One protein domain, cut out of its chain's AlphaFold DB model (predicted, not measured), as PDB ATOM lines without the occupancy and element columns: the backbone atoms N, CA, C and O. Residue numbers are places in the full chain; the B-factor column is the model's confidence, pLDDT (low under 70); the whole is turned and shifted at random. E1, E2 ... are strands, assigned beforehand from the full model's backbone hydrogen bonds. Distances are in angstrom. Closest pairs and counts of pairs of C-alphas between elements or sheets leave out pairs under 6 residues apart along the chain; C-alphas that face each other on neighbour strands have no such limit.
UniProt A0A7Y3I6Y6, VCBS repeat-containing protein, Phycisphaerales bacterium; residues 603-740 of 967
ATOM      1  N   LEU A 603     135.925 103.793 133.196       94.69
ATOM      2  CA  LEU A 603     136.623 105.037 132.912       94.69
ATOM      3  C   LEU A 603     135.588 106.065 132.453       94.69
ATOM      4  O   LEU A 603     134.685 105.725 131.692       94.69
ATOM      5  N   ARG A 604     135.739 107.317 132.877       95.31
ATOM      6  CA  ARG A 604     134.936 108.443 132.398       95.31
ATOM      7  C   ARG A 604     135.849 109.421 131.667       95.31
ATOM      8  O   ARG A 604     136.923 109.758 132.161       95.31
ATOM      9  N   VAL A 605     135.454 109.872 130.482       96.62
ATOM     10  CA  VAL A 605     136.218 110.850 129.698       96.62
ATOM     11  C   VAL A 605     135.289 111.964 129.250       96.62
ATOM     12  O   VAL A 605     134.244 111.713 128.653       96.62
ATOM     13  N   ARG A 606     135.686 113.205 129.525       94.38
ATOM     14  CA  ARG A 606     134.925 114.402 129.184       94.38
ATOM     15  C   ARG A 606     135.731 115.305 128.244       94.38
ATOM     16  O   ARG A 606     136.688 115.940 128.700       94.38
ATOM     17  N   PRO A 607     135.366 115.364 126.953       94.81
ATOM     18  CA  PRO A 607     135.855 116.386 126.032       94.81
ATOM     19  C   PRO A 607     135.301 117.768 126.407       94.81
ATOM     20  O   PRO A 607     134.120 117.886 126.733       94.81
ATOM     21  N   LEU A 608     136.147 118.796 126.376       91.56
ATOM     22  CA  LEU A 608     135.817 120.164 126.787       91.56
ATOM     23  C   LEU A 608     136.431 121.198 125.837       91.56
ATOM     24  O   LEU A 608     137.538 121.005 125.330       91.56
ATOM     25  N   GLY A 609     135.734 122.316 125.649       85.19
ATOM     26  CA  GLY A 609     136.279 123.489 124.969       85.19
ATOM     27  C   GLY A 609     137.202 124.301 125.879       85.19
ATOM     28  O   GLY A 609     137.162 124.173 127.104       85.19
ATOM     29  N   ASP A 610     138.036 125.158 125.289       74.12
ATOM     30  CA  ASP A 610     138.838 126.141 126.026       74.12
ATOM     31  C   ASP A 610     138.141 127.491 126.000       74.12
ATOM     32  O   ASP A 610     138.401 128.332 125.138       74.12
ATOM     33  N   SER A 611     137.243 127.709 126.951       69.25
ATOM     34  CA  SER A 611     136.633 129.018 127.112       69.25
ATOM     35  C   SER A 611     137.352 129.817 128.196       69.25
ATOM     36  O   SER A 611     137.591 129.348 129.308       69.25
ATOM     37  N   GLU A 612     137.678 131.077 127.901       57.81
ATOM     38  CA  GLU A 612     138.109 132.023 128.936       57.81
ATOM     39  C   GLU A 612     136.934 132.504 129.807       57.81
ATOM     40  O   GLU A 612     137.149 133.077 130.884       57.81
ATOM     41  N   THR A 613     135.695 132.331 129.332       58.06
ATOM     42  CA  THR A 613     134.474 132.857 129.958       58.06
ATOM     43  C   THR A 613     133.644 131.791 130.657       58.06
ATOM     44  O   THR A 613     133.002 132.124 131.657       58.06
ATOM     45  N   VAL A 614     133.708 130.538 130.208       68.25
ATOM     46  CA  VAL A 614     133.077 129.391 130.869       68.25
ATOM     47  C   VAL A 614     134.033 128.816 131.921       68.25
ATOM     48  O   VAL A 614     135.226 128.637 131.663       68.25
ATOM     49  N   PRO A 615     133.578 128.571 133.163       63.19
ATOM     50  CA  PRO A 615     134.362 127.794 134.106       63.19
ATOM     51  C   PRO A 615     134.605 126.385 133.556       63.19
ATOM     52  O   PRO A 615     133.659 125.641 133.331       63.19
ATOM     53  N   ALA A 616     135.884 126.028 133.423       57.62
ATOM     54  CA  ALA A 616     136.329 124.731 132.926       57.62
ATOM     55  C   ALA A 616     135.532 123.547 133.501       57.62
ATOM     56  O   ALA A 616     135.489 123.363 134.724       57.62
ATOM     57  N   GLY A 617     135.008 122.705 132.612       58.19
ATOM     58  CA  GLY A 617     134.186 121.551 132.969       58.19
ATOM     59  C   GLY A 617     132.686 121.820 132.878       58.19
ATOM     60  O   GLY A 617     131.920 121.108 133.520       58.19
ATOM     61  N   LEU A 618     132.259 122.833 132.125       65.06
ATOM     62  CA  LEU A 618     130.844 123.142 131.862       65.06
ATOM     63  C   LEU A 618     130.559 123.320 130.363       65.06
ATOM     64  O   LEU A 618     129.404 123.377 129.961       65.06
ATOM     65  N   GLU A 619     131.607 123.337 129.545       73.69
ATOM     66  CA  GLU A 619     131.552 123.381 128.093       73.69
ATOM     67  C   GLU A 619     131.026 122.051 127.528       73.69
ATOM     68  O   GLU A 619     131.381 120.969 128.013       73.69
ATOM     69  N   ASN A 620     130.217 122.126 126.467       79.19
ATOM     70  CA  ASN A 620     129.699 120.955 125.764       79.19
ATOM     71  C   ASN A 620     130.316 120.865 124.368       79.19
ATOM     72  O   ASN A 620     130.038 121.692 123.508       79.19
ATOM     73  N   GLU A 621     131.101 119.819 124.132       88.69
ATOM     74  CA  GLU A 621     131.742 119.540 122.842       88.69
ATOM     75  C   GLU A 621     130.989 118.417 122.115       88.69
ATOM     76  O   GLU A 621     131.456 117.276 122.030       88.69
ATOM     77  N   PHE A 622     129.765 118.708 121.659       93.31
ATOM     78  CA  PHE A 622     128.935 117.714 120.974       93.31
ATOM     79  C   PHE A 622     129.611 117.205 119.699       93.31
ATOM     80  O   PHE A 622     130.151 117.979 118.918       93.31
ATOM     81  N   GLY A 623     129.576 115.890 119.492       94.19
ATOM     82  CA  GLY A 623     130.240 115.212 118.384       94.19
ATOM     83  C   GLY A 623     131.721 114.894 118.619       94.19
ATOM     84  O   GLY A 623     132.287 114.109 117.857       94.19
ATOM     85  N   ALA A 624     132.342 115.416 119.686       95.75
ATOM     86  CA  ALA A 624     133.691 115.003 120.062       95.75
ATOM     87  C   ALA A 624     133.728 113.503 120.354       95.75
ATOM     88  O   ALA A 624     132.889 112.964 121.078       95.75
ATOM     89  N   THR A 625     134.707 112.835 119.766       95.94
ATOM     90  CA  THR A 625     134.855 111.385 119.778       95.94
ATOM     91  C   THR A 625     135.958 110.992 120.744       95.94
ATOM     92  O   THR A 625     137.057 111.536 120.685       95.94
ATOM     93  N   VAL A 626     135.685 110.011 121.602       97.38
ATOM     94  CA  VAL A 626     136.677 109.396 122.487       97.38
ATOM     95  C   VAL A 626     136.871 107.942 122.084       97.38
ATOM     96  O   VAL A 626     135.908 107.175 121.995       97.38
ATOM     97  N   GLU A 627     138.128 107.565 121.873       95.44
ATOM     98  CA  GLU A 627     138.569 106.201 121.595       95.44
ATOM     99  C   GLU A 627     139.517 105.723 122.705       95.44
ATOM    100  O   GLU A 627     140.451 106.432 123.092       95.44
ATOM    101  N   ILE A 628     139.263 104.518 123.227       93.69
ATOM    102  CA  ILE A 628     140.120 103.835 124.202       93.69
ATOM    103  C   ILE A 628     140.801 102.648 123.526       93.69
ATOM    104  O   ILE A 628     140.143 101.688 123.108       93.69
ATOM    105  N   ASP A 629     142.130 102.706 123.482       88.56
ATOM    106  CA  ASP A 629     142.999 101.672 122.925       88.56
ATOM    107  C   ASP A 629     143.595 100.828 124.059       88.56
ATOM    108  O   ASP A 629     144.518 101.258 124.751       88.56
ATOM    109  N   VAL A 630     143.095  99.605 124.259       86.44
ATOM    110  CA  VAL A 630     143.565  98.711 125.334       86.44
ATOM    111  C   VAL A 630     144.817  97.932 124.891       86.44
ATOM    112  O   VAL A 630     144.799  97.197 123.904       86.44
ATOM    113  N   LEU A 631     145.927  98.068 125.626       82.38
ATOM    114  CA  LEU A 631     147.281  97.702 125.173       82.38
ATOM    115  C   LEU A 631     147.755  96.293 125.580       82.38
ATOM    116  O   LEU A 631     148.773  95.818 125.071       82.38
ATOM    117  N   ASN A 632     147.074  95.622 126.512       76.69
ATOM    118  CA  ASN A 632     147.532  94.362 127.118       76.69
ATOM    119  C   ASN A 632     146.462  93.261 127.202       76.69
ATOM    120  O   ASN A 632     146.515  92.409 128.089       76.69
ATOM    121  N   VAL A 633     145.536  93.245 126.245       71.06
ATOM    122  CA  VAL A 633     144.470  92.237 126.120       71.06
ATOM    123  C   VAL A 633     144.710  91.288 124.941       71.06
ATOM    124  O   VAL A 633     145.394  91.636 123.978       71.06
ATOM    125  N   GLU A 634     144.184  90.056 125.022       61.28
ATOM    126  CA  GLU A 634     144.355  89.042 123.962       61.28
ATOM    127  C   GLU A 634     143.624  89.412 122.659       61.28
ATOM    128  O   GLU A 634     144.110  89.088 121.572       61.28
ATOM    129  N   GLU A 635     142.492  90.111 122.765       59.34
ATOM    130  CA  GLU A 635     141.718  90.632 121.638       59.34
ATOM    131  C   GLU A 635     141.662  92.158 121.711       59.34
ATOM    132  O   GLU A 635     141.292  92.728 122.733       59.34
ATOM    133  N   THR A 636     142.062  92.821 120.625       61.91
ATOM    134  CA  THR A 636     142.077  94.284 120.527       61.91
ATOM    135  C   THR A 636     140.758  94.759 119.944       61.91
ATOM    136  O   THR A 636     140.576  94.813 118.730       61.91
ATOM    137  N   TRP A 637     139.825  95.074 120.834       69.19
ATOM    138  CA  TRP A 637     138.582  95.744 120.493       69.19
ATOM    139  C   TRP A 637     138.698  97.217 120.865       69.19
ATOM    140  O   TRP A 637     139.097  97.542 121.985       69.19
ATOM    141  N   ARG A 638     138.356  98.107 119.933       80.75
ATOM    142  CA  ARG A 638     138.308  99.544 120.210       80.75
ATOM    143  C   ARG A 638     137.046  99.857 121.000       80.75
ATOM    144  O   ARG A 638     135.995  99.274 120.739       80.75
ATOM    145  N   ARG A 639     137.142 100.754 121.978       88.12
ATOM    146  CA  ARG A 639     135.961 101.341 122.624       88.12
ATOM    147  C   ARG A 639     135.828 102.756 122.130       88.12
ATOM    148  O   ARG A 639     136.726 103.556 122.364       88.12
ATOM    149  N   LYS A 640     134.732 103.050 121.446       92.06
ATOM    150  CA  LYS A 640     134.551 104.341 120.803       92.06
ATOM    151  C   LYS A 640     133.149 104.869 121.056       92.06
ATOM    152  O   LYS A 640     132.164 104.189 120.780       92.06
ATOM    153  N   LYS A 641     133.069 106.083 121.589       95.31
ATOM    154  CA  LYS A 641     131.822 106.820 121.842       95.31
ATOM    155  C   LYS A 641     132.027 108.277 121.439       95.31
ATOM    156  O   LYS A 641     133.167 108.709 121.290       95.31
ATOM    157  N   TYR A 642     130.945 109.013 121.239       95.31
ATOM    158  CA  TYR A 642     130.997 110.454 121.013       95.31
ATOM    159  C   TYR A 642     129.998 111.154 121.925       95.31
ATOM    160  O   TYR A 642     129.002 110.555 122.332       95.31
ATOM    161  N   THR A 643     130.269 112.415 122.241       94.50
ATOM    162  CA  THR A 643     129.388 113.263 123.046       94.50
ATOM    163  C   THR A 643     128.133 113.592 122.240       94.50
ATOM    164  O   THR A 643     128.129 114.555 121.476       94.50
ATOM    165  N   ALA A 644     127.065 112.798 122.334       91.19
ATOM    166  CA  ALA A 644     125.897 113.045 121.494       91.19
ATOM    167  C   ALA A 644     124.982 114.137 122.061       91.19
ATOM    168  O   ALA A 644     124.754 114.262 123.268       91.19
ATOM    169  N   ALA A 645     124.381 114.903 121.154       85.88
ATOM    170  CA  ALA A 645     123.369 115.894 121.502       85.88
ATOM    171  C   ALA A 645     121.961 115.292 121.694       85.88
ATOM    172  O   ALA A 645     121.050 115.967 122.170       85.88
ATOM    173  N   ALA A 646     121.787 114.018 121.332       84.69
ATOM    174  CA  ALA A 646     120.615 113.190 121.594       84.69
ATOM    175  C   ALA A 646     121.059 111.718 121.661       84.69
ATOM    176  O   ALA A 646     121.985 111.329 120.967       84.69
ATOM    177  N   HIS A 647     120.404 110.851 122.436       81.31
ATOM    178  CA  HIS A 647     120.842 109.446 122.588       81.31
ATOM    179  C   HIS A 647     119.706 108.437 122.354       81.31
ATOM    180  O   HIS A 647     119.417 107.565 123.174       81.31
ATOM    181  N   GLY A 648     119.059 108.529 121.184       85.94
ATOM    182  CA  GLY A 648     118.007 107.603 120.759       85.94
ATOM    183  C   GLY A 648     116.696 108.312 120.433       85.94
ATOM    184  O   GLY A 648     116.477 108.758 119.305       85.94
ATOM    185  N   TYR A 649     115.779 108.368 121.401       89.12
ATOM    186  CA  TYR A 649     114.437 108.919 121.203       89.12
ATOM    187  C   TYR A 649     114.024 109.839 122.358       89.12
ATOM    188  O   TYR A 649     113.680 109.383 123.448       89.12
ATOM    189  N   ASN A 650     113.974 111.147 122.075       90.69
ATOM    190  CA  ASN A 650     113.501 112.224 122.963       90.69
ATOM    191  C   ASN A 650     114.316 112.443 124.249       90.69
ATOM    192  O   ASN A 650     113.825 113.092 125.173       90.69
ATOM    193  N   ASN A 651     115.526 111.906 124.316       90.25
ATOM    194  CA  ASN A 651     116.369 111.868 125.502       90.25
ATOM    195  C   ASN A 651     117.809 112.276 125.179       90.25
ATOM    196  O   ASN A 651     118.241 112.277 124.023       90.25
ATOM    197  N   GLN A 652     118.547 112.585 126.238       92.25
ATOM    198  CA  GLN A 652     119.979 112.827 126.195       92.25
ATOM    199  C   GLN A 652     120.607 112.222 127.455       92.25
ATOM    200  O   GLN A 652     120.155 112.503 128.571       92.25
ATOM    201  N   ASN A 653     121.596 111.347 127.259       93.62
ATOM    202  CA  ASN A 653     122.416 110.790 128.336       93.62
ATOM    203  C   ASN A 653     123.316 111.887 128.926       93.62
ATOM    204  O   ASN A 653     123.327 113.023 128.441       93.62
ATOM    205  N   GLU A 654     124.077 111.557 129.966       92.75
ATOM    206  CA  GLU A 654     125.173 112.423 130.392       92.75
ATOM    207  C   GLU A 654     126.171 112.688 129.248       92.75
ATOM    208  O   GLU A 654     126.387 111.847 128.378       92.75
ATOM    209  N   TYR A 655     126.784 113.871 129.239       90.94
ATOM    210  CA  TYR A 655     127.790 114.257 128.238       90.94
ATOM    211  C   TYR A 655     129.201 113.741 128.568       90.94
ATOM    212  O   TYR A 655     130.109 113.850 127.746       90.94
ATOM    213  N   THR A 656     129.413 113.203 129.772       93.25
ATOM    214  CA  THR A 656     130.661 112.527 130.133       93.25
ATOM    215  C   THR A 656     130.604 111.093 129.623       93.25
ATOM    216  O   THR A 656     129.737 110.318 130.012       93.25
ATOM    217  N   LEU A 657     131.540 110.707 128.759       95.44
ATOM    218  CA  LEU A 657     131.521 109.386 128.144       95.44
ATOM    219  C   LEU A 657     132.071 108.344 129.110       95.44
ATOM    220  O   LEU A 657     133.238 108.387 129.498       95.44
ATOM    221  N   HIS A 658     131.219 107.400 129.486       95.25
ATOM    222  CA  HIS A 658     131.571 106.272 130.338       95.25
ATOM    223  C   HIS A 658     132.003 105.064 129.495       95.25
ATOM    224  O   HIS A 658     131.454 104.815 128.423       95.25
ATOM    225  N   PHE A 659     132.992 104.311 129.963       94.56
ATOM    226  CA  PHE A 659     133.497 103.100 129.322       94.56
ATOM    227  C   PHE A 659     133.724 102.002 130.357       94.56
ATOM    228  O   PHE A 659     134.529 102.198 131.272       94.56
ATOM    229  N   ALA A 660     133.115 100.824 130.187       90.94
ATOM    230  CA  ALA A 660     133.560  99.642 130.914       90.94
ATOM    231  C   ALA A 660     134.847  99.075 130.291       90.94
ATOM    232  O   ALA A 660     135.023  99.003 129.069       90.94
ATOM    233  N   LEU A 661     135.777  98.696 131.164       86.31
ATOM    234  CA  LEU A 661     137.082  98.154 130.808       86.31
ATOM    235  C   LEU A 661     137.148  96.658 131.155       86.31
ATOM    236  O   LEU A 661     136.524  96.228 132.128       86.31
ATOM    237  N   PRO A 662     137.915  95.860 130.390       80.00
ATOM    238  CA  PRO A 662     138.000  94.417 130.596       80.00
ATOM    239  C   PRO A 662     138.621  94.039 131.951       80.00
ATOM    240  O   PRO A 662     139.171  94.869 132.674       80.00
ATOM    241  N   GLU A 663     138.555  92.751 132.293       75.00
ATOM    242  CA  GLU A 663     139.286  92.210 133.443       75.00
ATOM    243  C   GLU A 663     140.810  92.242 133.225       75.00
ATOM    244  O   GLU A 663     141.305  92.158 132.098       75.00
ATOM    245  N   ASP A 664     141.560  92.284 134.327       71.56
ATOM    246  CA  ASP A 664     143.020  92.266 134.316       71.56
ATOM    247  C   ASP A 664     143.540  91.008 133.600       71.56
ATOM    248  O   ASP A 664     143.072  89.893 133.878       71.56
ATOM    249  N   PRO A 665     144.592  91.128 132.775       67.50
ATOM    250  CA  PRO A 665     145.229  89.962 132.165       67.50
ATOM    251  C   PRO A 665     145.805  89.002 133.224       67.50
ATOM    252  O   PRO A 665     145.819  87.784 133.020       67.50
ATOM    253  N   THR A 666     146.215  89.534 134.386       68.62
ATOM    254  CA  THR A 666     146.626  88.758 135.564       68.62
ATOM    255  C   THR A 666     145.964  89.312 136.844       68.62
ATOM    256  O   THR A 666     146.583  90.111 137.544       68.62
ATOM    257  N   PRO A 667     144.773  88.814 137.262       60.16
ATOM    258  CA  PRO A 667     143.934  89.371 138.354       60.16
ATOM    259  C   PRO A 667     144.525  89.413 139.781       60.16
ATOM    260  O   PRO A 667     143.812  89.601 140.767       60.16
ATOM    261  N   ALA A 668     145.815  89.125 139.945       61.06
ATOM    262  CA  ALA A 668     146.514  89.114 141.227       61.06
ATOM    263  C   ALA A 668     147.891  89.796 141.181       61.06
ATOM    264  O   ALA A 668     148.592  89.770 142.200       61.06
ATOM    265  N   ASP A 669     148.286  90.356 140.036       66.00
ATOM    266  CA  ASP A 669     149.530  91.102 139.893       66.00
ATOM    267  C   ASP A 669     149.212  92.586 139.653       66.00
ATOM    268  O   ASP A 669     148.785  92.941 138.560       66.00
ATOM    269  N   PRO A 670     149.390  93.462 140.659       60.47
ATOM    270  CA  PRO A 670     149.117  94.888 140.504       60.47
ATOM    271  C   PRO A 670     150.081  95.581 139.530       60.47
ATOM    272  O   PRO A 670     149.845  96.729 139.189       60.47
ATOM    273  N   ASP A 671     151.166  94.920 139.104       64.81
ATOM    274  CA  ASP A 671     152.057  95.438 138.062       64.81
ATOM    275  C   ASP A 671     151.559  95.080 136.632       64.81
ATOM    276  O   ASP A 671     152.177  95.503 135.647       64.81
ATOM    277  N   GLU A 672     150.468  94.305 136.506       72.31
ATOM    278  CA  GLU A 672     149.839  93.854 135.251       72.31
ATOM    279  C   GLU A 672     148.312  94.138 135.210       72.31
ATOM    280  O   GLU A 672     147.542  93.283 134.767       72.31
ATOM    281  N   ASP A 673     147.858  95.316 135.663       75.69
ATOM    282  CA  ASP A 673     146.467  95.777 135.452       75.69
ATOM    283  C   ASP A 673     146.232  96.174 133.977       75.69
ATOM    284  O   ASP A 673     147.174  96.290 133.183       75.69
ATOM    285  N   VAL A 674     144.972  96.360 133.583       81.62
ATOM    286  CA  VAL A 674     144.568  96.860 132.267       81.62
ATOM    287  C   VAL A 674     145.236  98.200 131.990       81.62
ATOM    288  O   VAL A 674     145.138  99.147 132.774       81.62
ATOM    289  N   ARG A 675     145.895  98.272 130.831       88.06
ATOM    290  CA  ARG A 675     146.515  99.494 130.331       88.06
ATOM    291  C   ARG A 675     145.863  99.963 129.063       88.06
ATOM    292  O   ARG A 675     145.555  99.153 128.190       88.06
ATOM    293  N   PHE A 676     145.734 101.270 128.943       91.94
ATOM    294  CA  PHE A 676     145.081 101.874 127.801       91.94
ATOM    295  C   PHE A 676     145.690 103.225 127.434       91.94
ATOM    296  O   PHE A 676     146.328 103.893 128.252       91.94
ATOM    297  N   ASP A 677     145.498 103.591 126.176       94.38
ATOM    298  CA  ASP A 677     145.659 104.952 125.689       94.38
ATOM    299  C   ASP A 677     144.269 105.580 125.498       94.38
ATOM    300  O   ASP A 677     143.303 104.882 125.184       94.38
ATOM    301  N   VAL A 678     144.180 106.897 125.680       97.12
ATOM    302  CA  VAL A 678     142.983 107.697 125.387       97.12
ATOM    303  C   VAL A 678     143.281 108.602 124.197       97.12
ATOM    304  O   VAL A 678     144.316 109.275 124.158       97.12
ATOM    305  N   ILE A 679     142.372 108.621 123.228       96.62
ATOM    306  CA  ILE A 679     142.434 109.476 122.044       96.62
ATOM    307  C   ILE A 679     141.133 110.271 121.983       96.62
ATOM    308  O   ILE A 679     140.055 109.691 122.110       96.62
ATOM    309  N   VAL A 680     141.233 111.586 121.791       97.38
ATOM    310  CA  VAL A 680     140.073 112.472 121.647       97.38
ATOM    311  C   VAL A 680     140.170 113.239 120.336       97.38
ATOM    312  O   VAL A 680     141.134 113.974 120.127       97.38
ATOM    313  N   ASP A 681     139.169 113.078 119.477       95.62
ATOM    314  CA  ASP A 681     138.999 113.852 118.247       95.62
ATOM    315  C   ASP A 681     137.891 114.883 118.453       95.62
ATOM    316  O   ASP A 681     136.766 114.536 118.818       95.62
ATOM    317  N   PHE A 682     138.208 116.153 118.221       94.81
ATOM    318  CA  PHE A 682     137.243 117.241 118.295       94.81
ATOM    319  C   PHE A 682     136.698 117.567 116.902       94.81
ATOM    320  O   PHE A 682     137.472 117.550 115.936       94.81
ATOM    321  N   PRO A 683     135.407 117.930 116.788       92.19
ATOM    322  CA  PRO A 683     134.836 118.337 115.517       92.19
ATOM    323  C   PRO A 683     135.543 119.575 114.968       92.19
ATOM    324  O   PRO A 683     135.928 120.484 115.718       92.19
ATOM    325  N   THR A 684     135.734 119.576 113.654       89.00
ATOM    326  CA  THR A 684     136.398 120.618 112.862       89.00
ATOM    327  C   THR A 684     135.864 120.601 111.440       89.00
ATOM    328  O   THR A 684     135.157 119.688 111.050       89.00
ATOM    329  N   LEU A 685     136.242 121.575 110.616       85.81
ATOM    330  CA  LEU A 685     136.008 121.441 109.180       85.81
ATOM    331  C   LEU A 685     137.136 120.633 108.532       85.81
ATOM    332  O   LEU A 685     138.304 120.878 108.853       85.81
ATOM    333  N   PRO A 686     136.871 119.796 107.514       79.69
ATOM    334  CA  PRO A 686     137.882 118.875 106.989       79.69
ATOM    335  C   PRO A 686     139.132 119.580 106.438       79.69
ATOM    336  O   PRO A 686     140.245 119.053 106.471       79.69
ATOM    337  N   PHE A 687     138.980 120.812 105.934       76.62
ATOM    338  CA  PHE A 687     140.096 121.614 105.417       76.62
ATOM    339  C   PHE A 687     140.974 122.251 106.505       76.62
ATOM    340  O   PHE A 687     142.062 122.725 106.178       76.62
ATOM    341  N   GLN A 688     140.516 122.302 107.760       79.12
ATOM    342  CA  GLN A 688     141.326 122.718 108.910       79.12
ATOM    343  C   GLN A 688     142.241 121.583 109.391       79.12
ATOM    344  O   GLN A 688     143.203 121.846 110.108       79.12
ATOM    345  N   GLY A 689     141.993 120.351 108.934       82.81
ATOM    346  CA  GLY A 689     142.626 119.154 109.466       82.81
ATOM    347  C   GLY A 689     141.891 118.654 110.702       82.81
ATOM    348  O   GLY A 689     141.097 119.367 111.301       82.81
ATOM    349  N   ILE A 690     142.165 117.410 111.072       88.69
ATOM    350  CA  ILE A 690     141.470 116.763 112.185       88.69
ATOM    351  C   ILE A 690     142.146 117.144 113.480       88.69
ATOM    352  O   ILE A 690     143.365 117.010 113.607       88.69
ATOM    353  N   TRP A 691     141.353 117.614 114.430       91.31
ATOM    354  CA  TRP A 691     141.848 118.079 115.711       91.31
ATOM    355  C   TRP A 691     141.888 116.935 116.722       91.31
ATOM    356  O   TRP A 691     140.887 116.625 117.366       91.31
ATOM    357  N   ARG A 692     143.055 116.298 116.856       93.81
ATOM    358  CA  ARG A 692     143.273 115.133 117.721       93.81
ATOM    359  C   ARG A 692     144.146 115.484 118.915       93.81
ATOM    360  O   ARG A 692     145.288 115.911 118.757       93.81
ATOM    361  N   VAL A 693     143.663 115.177 120.113       95.69
ATOM    362  CA  VAL A 693     144.459 115.151 121.342       95.69
ATOM    363  C   VAL A 693     144.699 113.693 121.732       95.69
ATOM    364  O   VAL A 693     143.782 112.966 122.104       95.69
ATOM    365  N   ASP A 694     145.953 113.256 121.641       94.94
ATOM    366  CA  ASP A 694     146.395 111.906 121.999       94.94
ATOM    367  C   ASP A 694     147.608 111.948 122.947       94.94
ATOM    368  O   ASP A 694     148.079 113.015 123.357       94.94
ATOM    369  N   LYS A 695     148.178 110.779 123.262       92.88
ATOM    370  CA  LYS A 695     149.381 110.652 124.106       92.88
ATOM    371  C   LYS A 695     150.616 111.412 123.610       92.88
ATOM    372  O   LYS A 695     151.618 111.506 124.320       92.88
ATOM    373  N   HIS A 696     150.622 111.874 122.366       88.38
ATOM    374  CA  HIS A 696     151.739 112.609 121.798       88.38
ATOM    375  C   HIS A 696     151.558 114.112 121.930       88.38
ATOM    376  O   HIS A 696     152.543 114.786 122.218       88.38
ATOM    377  N   VAL A 697     150.328 114.609 121.798       91.12
ATOM    378  CA  VAL A 697     149.979 115.973 122.216       91.12
ATOM    379  C   VAL A 697     150.165 116.092 123.727       91.12
ATOM    380  O   VAL A 697     150.894 116.971 124.200       91.12
ATOM    381  N   ASN A 698     149.621 115.135 124.485       95.62
ATOM    382  CA  ASN A 698     149.720 115.085 125.936       95.62
ATOM    383  C   ASN A 698     150.047 113.669 126.464       95.62
ATOM    384  O   ASN A 698     149.162 112.819 126.538       95.62
ATOM    385  N   PRO A 699     151.290 113.408 126.919       94.31
ATOM    386  CA  PRO A 699     151.726 112.114 127.452       94.31
ATOM    387  C   PRO A 699     150.901 111.563 128.608       94.31
ATOM    388  O   PRO A 699     151.012 110.374 128.896       94.31
ATOM    389  N   ALA A 700     150.100 112.399 129.274       95.94
ATOM    390  CA  ALA A 700     149.203 111.962 130.331       95.94
ATOM    391  C   ALA A 700     148.101 111.014 129.820       95.94
ATOM    392  O   ALA A 700     147.584 110.232 130.603       95.94
ATOM    393  N   LEU A 701     147.790 111.022 128.519       97.25
ATOM    394  CA  LEU A 701     146.795 110.131 127.907       97.25
ATOM    395  C   LEU A 701     147.355 108.764 127.485       97.25
ATOM    396  O   LEU A 701     146.632 107.963 126.899       97.25
ATOM    397  N   GLY A 702     148.646 108.500 127.715       94.44
ATOM    398  CA  GLY A 702     149.317 107.299 127.221       94.44
ATOM    399  C   GLY A 702     149.766 106.334 128.311       94.44
ATOM    400  O   GLY A 702     150.411 106.741 129.276       94.44
ATOM    401  N   ASN A 703     149.573 105.035 128.082       90.94
ATOM    402  CA  ASN A 703     149.920 103.943 128.996       90.94
ATOM    403  C   ASN A 703     149.333 104.137 130.403       90.94
ATOM    404  O   ASN A 703     150.023 103.888 131.396       90.94
ATOM    405  N   LEU A 704     148.090 104.607 130.472       92.56
ATOM    406  CA  LEU A 704     147.351 104.757 131.719       92.56
ATOM    407  C   LEU A 704     147.132 103.385 132.356       92.56
ATOM    408  O   LEU A 704     146.965 102.388 131.653       92.56
ATOM    409  N   ASP A 705     147.159 103.352 133.684       89.06
ATOM    410  CA  ASP A 705     146.941 102.156 134.490       89.06
ATOM    411  C   ASP A 705     145.728 102.398 135.390       89.06
ATOM    412  O   ASP A 705     145.691 103.366 136.157       89.06
ATOM    413  N   LEU A 706     144.712 101.545 135.262       86.88
ATOM    414  CA  LEU A 706     143.426 101.746 135.925       86.88
ATOM    415  C   LEU A 706     143.542 101.745 137.459       86.88
ATOM    416  O   LEU A 706     142.781 102.443 138.137       86.88
ATOM    417  N   ALA A 707     144.489 100.982 138.014       84.50
ATOM    418  CA  ALA A 707     144.728 100.900 139.454       84.50
ATOM    419  C   ALA A 707     145.312 102.189 140.049       84.50
ATOM    420  O   ALA A 707     145.175 102.408 141.258       84.50
ATOM    421  N   ASP A 708     145.960 103.019 139.229       87.06
ATOM    422  CA  ASP A 708     146.633 104.244 139.667       87.06
ATOM    423  C   ASP A 708     145.713 105.478 139.656       87.06
ATOM    424  O   ASP A 708     146.074 106.510 140.227       87.06
ATOM    425  N   MET A 709     144.524 105.375 139.054       88.12
ATOM    426  CA  MET A 709     143.548 106.467 138.957       88.12
ATOM    427  C   MET A 709     142.743 106.669 140.253       88.12
ATOM    428  O   MET A 709     142.586 105.746 141.065       88.12
ATOM    429  N   ALA A 710     142.190 107.873 140.449       85.75
ATOM    430  CA  ALA A 710     141.311 108.166 141.580       85.75
ATOM    431  C   ALA A 710     139.971 107.398 141.540       85.75
ATOM    432  O   ALA A 710     139.742 106.485 140.747       85.75
ATOM    433  N   MET A 711     139.101 107.702 142.507       80.75
ATOM    434  CA  MET A 711     137.864 106.949 142.745       80.75
ATOM    435  C   MET A 711     136.826 107.126 141.632       80.75
ATOM    436  O   MET A 711     136.156 106.156 141.299       80.75
ATOM    437  N   ASP A 712     136.747 108.337 141.094       82.81
ATOM    438  CA  ASP A 712     135.861 108.821 140.027       82.81
ATOM    439  C   ASP A 712     136.347 108.463 138.614       82.81
ATOM    440  O   ASP A 712     135.538 108.368 137.697       82.81
ATOM    441  N   ARG A 713     137.662 108.256 138.438       91.12
ATOM    442  CA  ARG A 713     138.303 107.860 137.167       91.12
ATOM    443  C   ARG A 713     137.867 108.710 135.978       91.12
ATOM    444  O   ARG A 713     137.675 108.200 134.874       91.12
ATOM    445  N   GLU A 714     137.730 110.003 136.219       93.12
ATOM    446  CA  GLU A 714     137.319 110.964 135.212       93.12
ATOM    447  C   GLU A 714     138.532 111.702 134.642       93.12
ATOM    448  O   GLU A 714     139.377 112.226 135.374       93.12
ATOM    449  N   ILE A 715     138.621 111.731 133.313       95.56
ATOM    450  CA  ILE A 715     139.648 112.446 132.560       95.56
ATOM    451  C   ILE A 715     138.979 113.582 131.799       95.56
ATOM    452  O   ILE A 715     138.131 113.352 130.938       95.56
ATOM    453  N   HIS A 716     139.392 114.813 132.076       94.81
ATOM    454  CA  HIS A 716     138.998 115.986 131.301       94.81
ATOM    455  C   HIS A 716     140.042 116.241 130.223       94.81
ATOM    456  O   HIS A 716     141.229 116.389 130.535       94.81
ATOM    457  N   VAL A 717     139.609 116.307 128.967       95.94
ATOM    458  CA  VAL A 717     140.474 116.606 127.822       95.94
ATOM    459  C   VAL A 717     139.966 117.874 127.165       95.94
ATOM    460  O   VAL A 717     138.856 117.898 126.641       95.94
ATOM    461  N   PHE A 718     140.776 118.925 127.208       93.50
ATOM    462  CA  PHE A 718     140.444 120.214 126.619       93.50
ATOM    463  C   PHE A 718     140.935 120.282 125.174       93.50
ATOM    464  O   PHE A 718     141.971 119.693 124.837       93.50
ATOM    465  N   ARG A 719     140.234 121.045 124.335       89.69
ATOM    466  CA  ARG A 719     140.581 121.258 122.924       89.69
ATOM    467  C   ARG A 719     142.028 121.762 122.753       89.69
ATOM    468  O   ARG A 719     142.705 121.345 121.824       89.69
ATOM    469  N   SER A 720     142.598 122.512 123.690       87.56
ATOM    470  CA  SER A 720     143.980 123.019 123.685       87.56
ATOM    471  C   SER A 720     145.039 121.931 123.862       87.56
ATOM    472  O   SER A 720     146.235 122.202 123.758       87.56
ATOM    473  N   GLY A 721     144.626 120.702 124.173       92.25
ATOM    474  CA  GLY A 721     145.507 119.608 124.552       92.25
ATOM    475  C   GLY A 721     145.852 119.588 126.042       92.25
ATOM    476  O   GLY A 721     146.602 118.707 126.478       92.25
ATOM    477  N   LEU A 722     145.323 120.519 126.845       91.75
ATOM    478  CA  LEU A 722     145.360 120.410 128.302       91.75
ATOM    479  C   LEU A 722     144.579 119.163 128.736       91.75
ATOM    480  O   LEU A 722     143.483 118.890 128.253       91.75
ATOM    481  N   VAL A 723     145.141 118.413 129.680       95.25
ATOM    482  CA  VAL A 723     144.476 117.263 130.298       95.25
ATOM    483  C   VAL A 723     144.396 117.504 131.794       95.25
ATOM    484  O   VAL A 723     145.395 117.867 132.412       95.25
ATOM    485  N   ARG A 724     143.229 117.285 132.395       92.94
ATOM    486  CA  ARG A 724     143.041 117.333 133.847       92.94
ATOM    487  C   ARG A 724     142.577 115.972 134.344       92.94
ATOM    488  O   ARG A 724     141.579 115.438 133.878       92.94
ATOM    489  N   MET A 725     143.316 115.428 135.304       92.75
ATOM    490  CA  MET A 725     143.013 114.157 135.969       92.75
ATOM    491  C   MET A 725     143.320 114.293 137.455       92.75
ATOM    492  O   MET A 725     144.342 114.879 137.824       92.75
ATOM    493  N   ASP A 726     142.439 113.789 138.314       87.44
ATOM    494  CA  ASP A 726     142.592 113.818 139.776       87.44
ATOM    495  C   ASP A 726     142.855 115.235 140.337       87.44
ATOM    496  O   ASP A 726     143.666 115.446 141.249       87.44
ATOM    497  N   GLY A 727     142.219 116.249 139.737       85.94
ATOM    498  CA  GLY A 727     142.416 117.665 140.075       85.94
ATOM    499  C   GLY A 727     143.809 118.220 139.741       85.94
ATOM    500  O   GLY A 727     144.172 119.295 140.228       85.94
ATOM    501  N   THR A 728     144.602 117.493 138.951       91.31
ATOM    502  CA  THR A 728     145.930 117.897 138.484       91.31
ATOM    503  C   THR A 728     145.898 118.199 136.993       91.31
ATOM    504  O   THR A 728     145.441 117.382 136.197       91.31
ATOM    505  N   ASP A 729     146.437 119.360 136.629       92.88
ATOM    506  CA  ASP A 729     146.570 119.805 135.243       92.88
ATOM    507  C   ASP A 729     147.892 119.306 134.643       92.88
ATOM    508  O   ASP A 729     148.976 119.519 135.200       92.88
ATOM    509  N   PHE A 730     147.796 118.673 133.481       92.81
ATOM    510  CA  PHE A 730     148.894 118.194 132.658       92.81
ATOM    511  C   PHE A 730     148.904 119.014 131.364       92.81
ATOM    512  O   PHE A 730     148.026 118.817 130.524       92.81
ATOM    513  N   PRO A 731     149.849 119.951 131.185       88.94
ATOM    514  CA  PRO A 731     149.914 120.756 129.970       88.94
ATOM    515  C   PRO A 731     150.362 119.914 128.760       88.94
ATOM    516  O   PRO A 731     151.109 118.944 128.944       88.94
ATOM    517  N   PRO A 732     149.969 120.298 127.533       90.00
ATOM    518  CA  PRO A 732     150.446 119.649 126.316       90.00
ATOM    519  C   PRO A 732     151.961 119.839 126.136       90.00
ATOM    520  O   PRO A 732     152.590 120.719 126.727       90.00
ATOM    521  N   THR A 733     152.578 119.007 125.297       80.12
ATOM    522  CA  THR A 733     154.038 119.010 125.059       80.12
ATOM    523  C   THR A 733     154.507 120.033 124.026       80.12
ATOM    524  O   THR A 733     155.693 120.066 123.689       80.12
ATOM    525  N   GLY A 734     153.586 120.856 123.529       69.31
ATOM    526  CA  GLY A 734     153.785 121.766 122.411       69.31
ATOM    527  C   GLY A 734     153.403 121.152 121.068       69.31
ATOM    528  O   GLY A 734     153.069 121.925 120.189       69.31
ATOM    529  N   GLU A 735     153.401 119.814 120.917       78.44
ATOM    530  CA  GLU A 735     152.950 119.104 119.700       78.44
ATOM    531  C   GLU A 735     151.554 119.562 119.261       78.44
ATOM    532  O   GLU A 735     150.625 119.586 120.068       78.44
ATOM    533  N   SER A 736     151.429 119.912 117.976       82.44
ATOM    534  CA  SER A 736     150.181 120.418 117.407       82.44
ATOM    535  C   SER A 736     149.121 119.307 117.384       82.44
ATOM    536  O   SER A 736     149.429 118.188 116.954       82.44
ATOM    537  N   PRO A 737     147.879 119.591 117.816       86.25
ATOM    538  CA  PRO A 737     146.765 118.649 117.720       86.25
ATOM    539  C   PRO A 737     146.212 118.528 116.292       86.25
ATOM    540  O   PRO A 737     145.425 117.629 116.007       86.25
ATOM    541  N   VAL A 738     146.611 119.413 115.372       87.81
ATOM    542  CA  VAL A 738     146.111 119.410 113.995       87.81
ATOM    543  C   VAL A 738     146.787 118.314 113.175       87.81
ATOM    544  O   VAL A 738     147.997 118.326 112.937       87.81
ATOM    545  N   LEU A 739     145.982 117.384 112.666       88.19
ATOM    546  CA  LEU A 739     146.413 116.350 111.739       88.19
ATOM    547  C   LEU A 739     146.048 116.708 110.300       88.19
ATOM    548  O   LEU A 739     144.880 116.835 109.931       88.19
ATOM    549  N   THR A 740     147.063 116.761 109.441       85.75
ATOM    550  CA  THR A 740     146.886 116.943 108.000       85.75
ATOM    551  C   THR A 740     146.725 115.598 107.304       85.75
ATOM    552  O   THR A 740     147.499 114.670 107.538       85.75
TER     553      THR A 740
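Overview. This is residues 603 to 740 of the 967 residues of the protein "VCBS repeat-containing protein" of Phycisphaerales bacterium (UniProt A0A7Y3I6Y6). Amid little regular structure, two sheets, E3 E2 E5 E6 E10, antiparallel and twisted, and E4 E1 E7 E8 E9, mixed, stand partly face to face as a sandwich. The printed part has 138 residues, 46 in named strands E1 to E10, no named helix: all strand. It is compact, radius of gyration of the C-alphas 15.3 A, spanning 46 by 41 by 30 A.

Arrangement. E2, residues 625 to 630, is antiparallel to E5, 675 to 682; N 627 and O 679 are within hydrogen-bond range, 2.9 A. E7, 714 to 718, E8, 723 to 725, and E9, 728 to 730, make a meander, each the antiparallel neighbour of the one before. The closest C-alphas of E5 and E1, 603 to 608, are Val 680 and Pro 607, 7.2 A apart.

Along the chain. E3 is residues 639 to 642, E4 657 to 660, E6 690 to 693, E10 738 to 740. E5 is 23.4 A long; C-alpha 603 is at (136.623, 105.037, 132.912), C-alpha 740 at (146.886, 116.943, 108.000).

Size, cuts and confidence. The printed part has no cut; E6 to E7 is among the long links; 20 residues have pLDDT under 70.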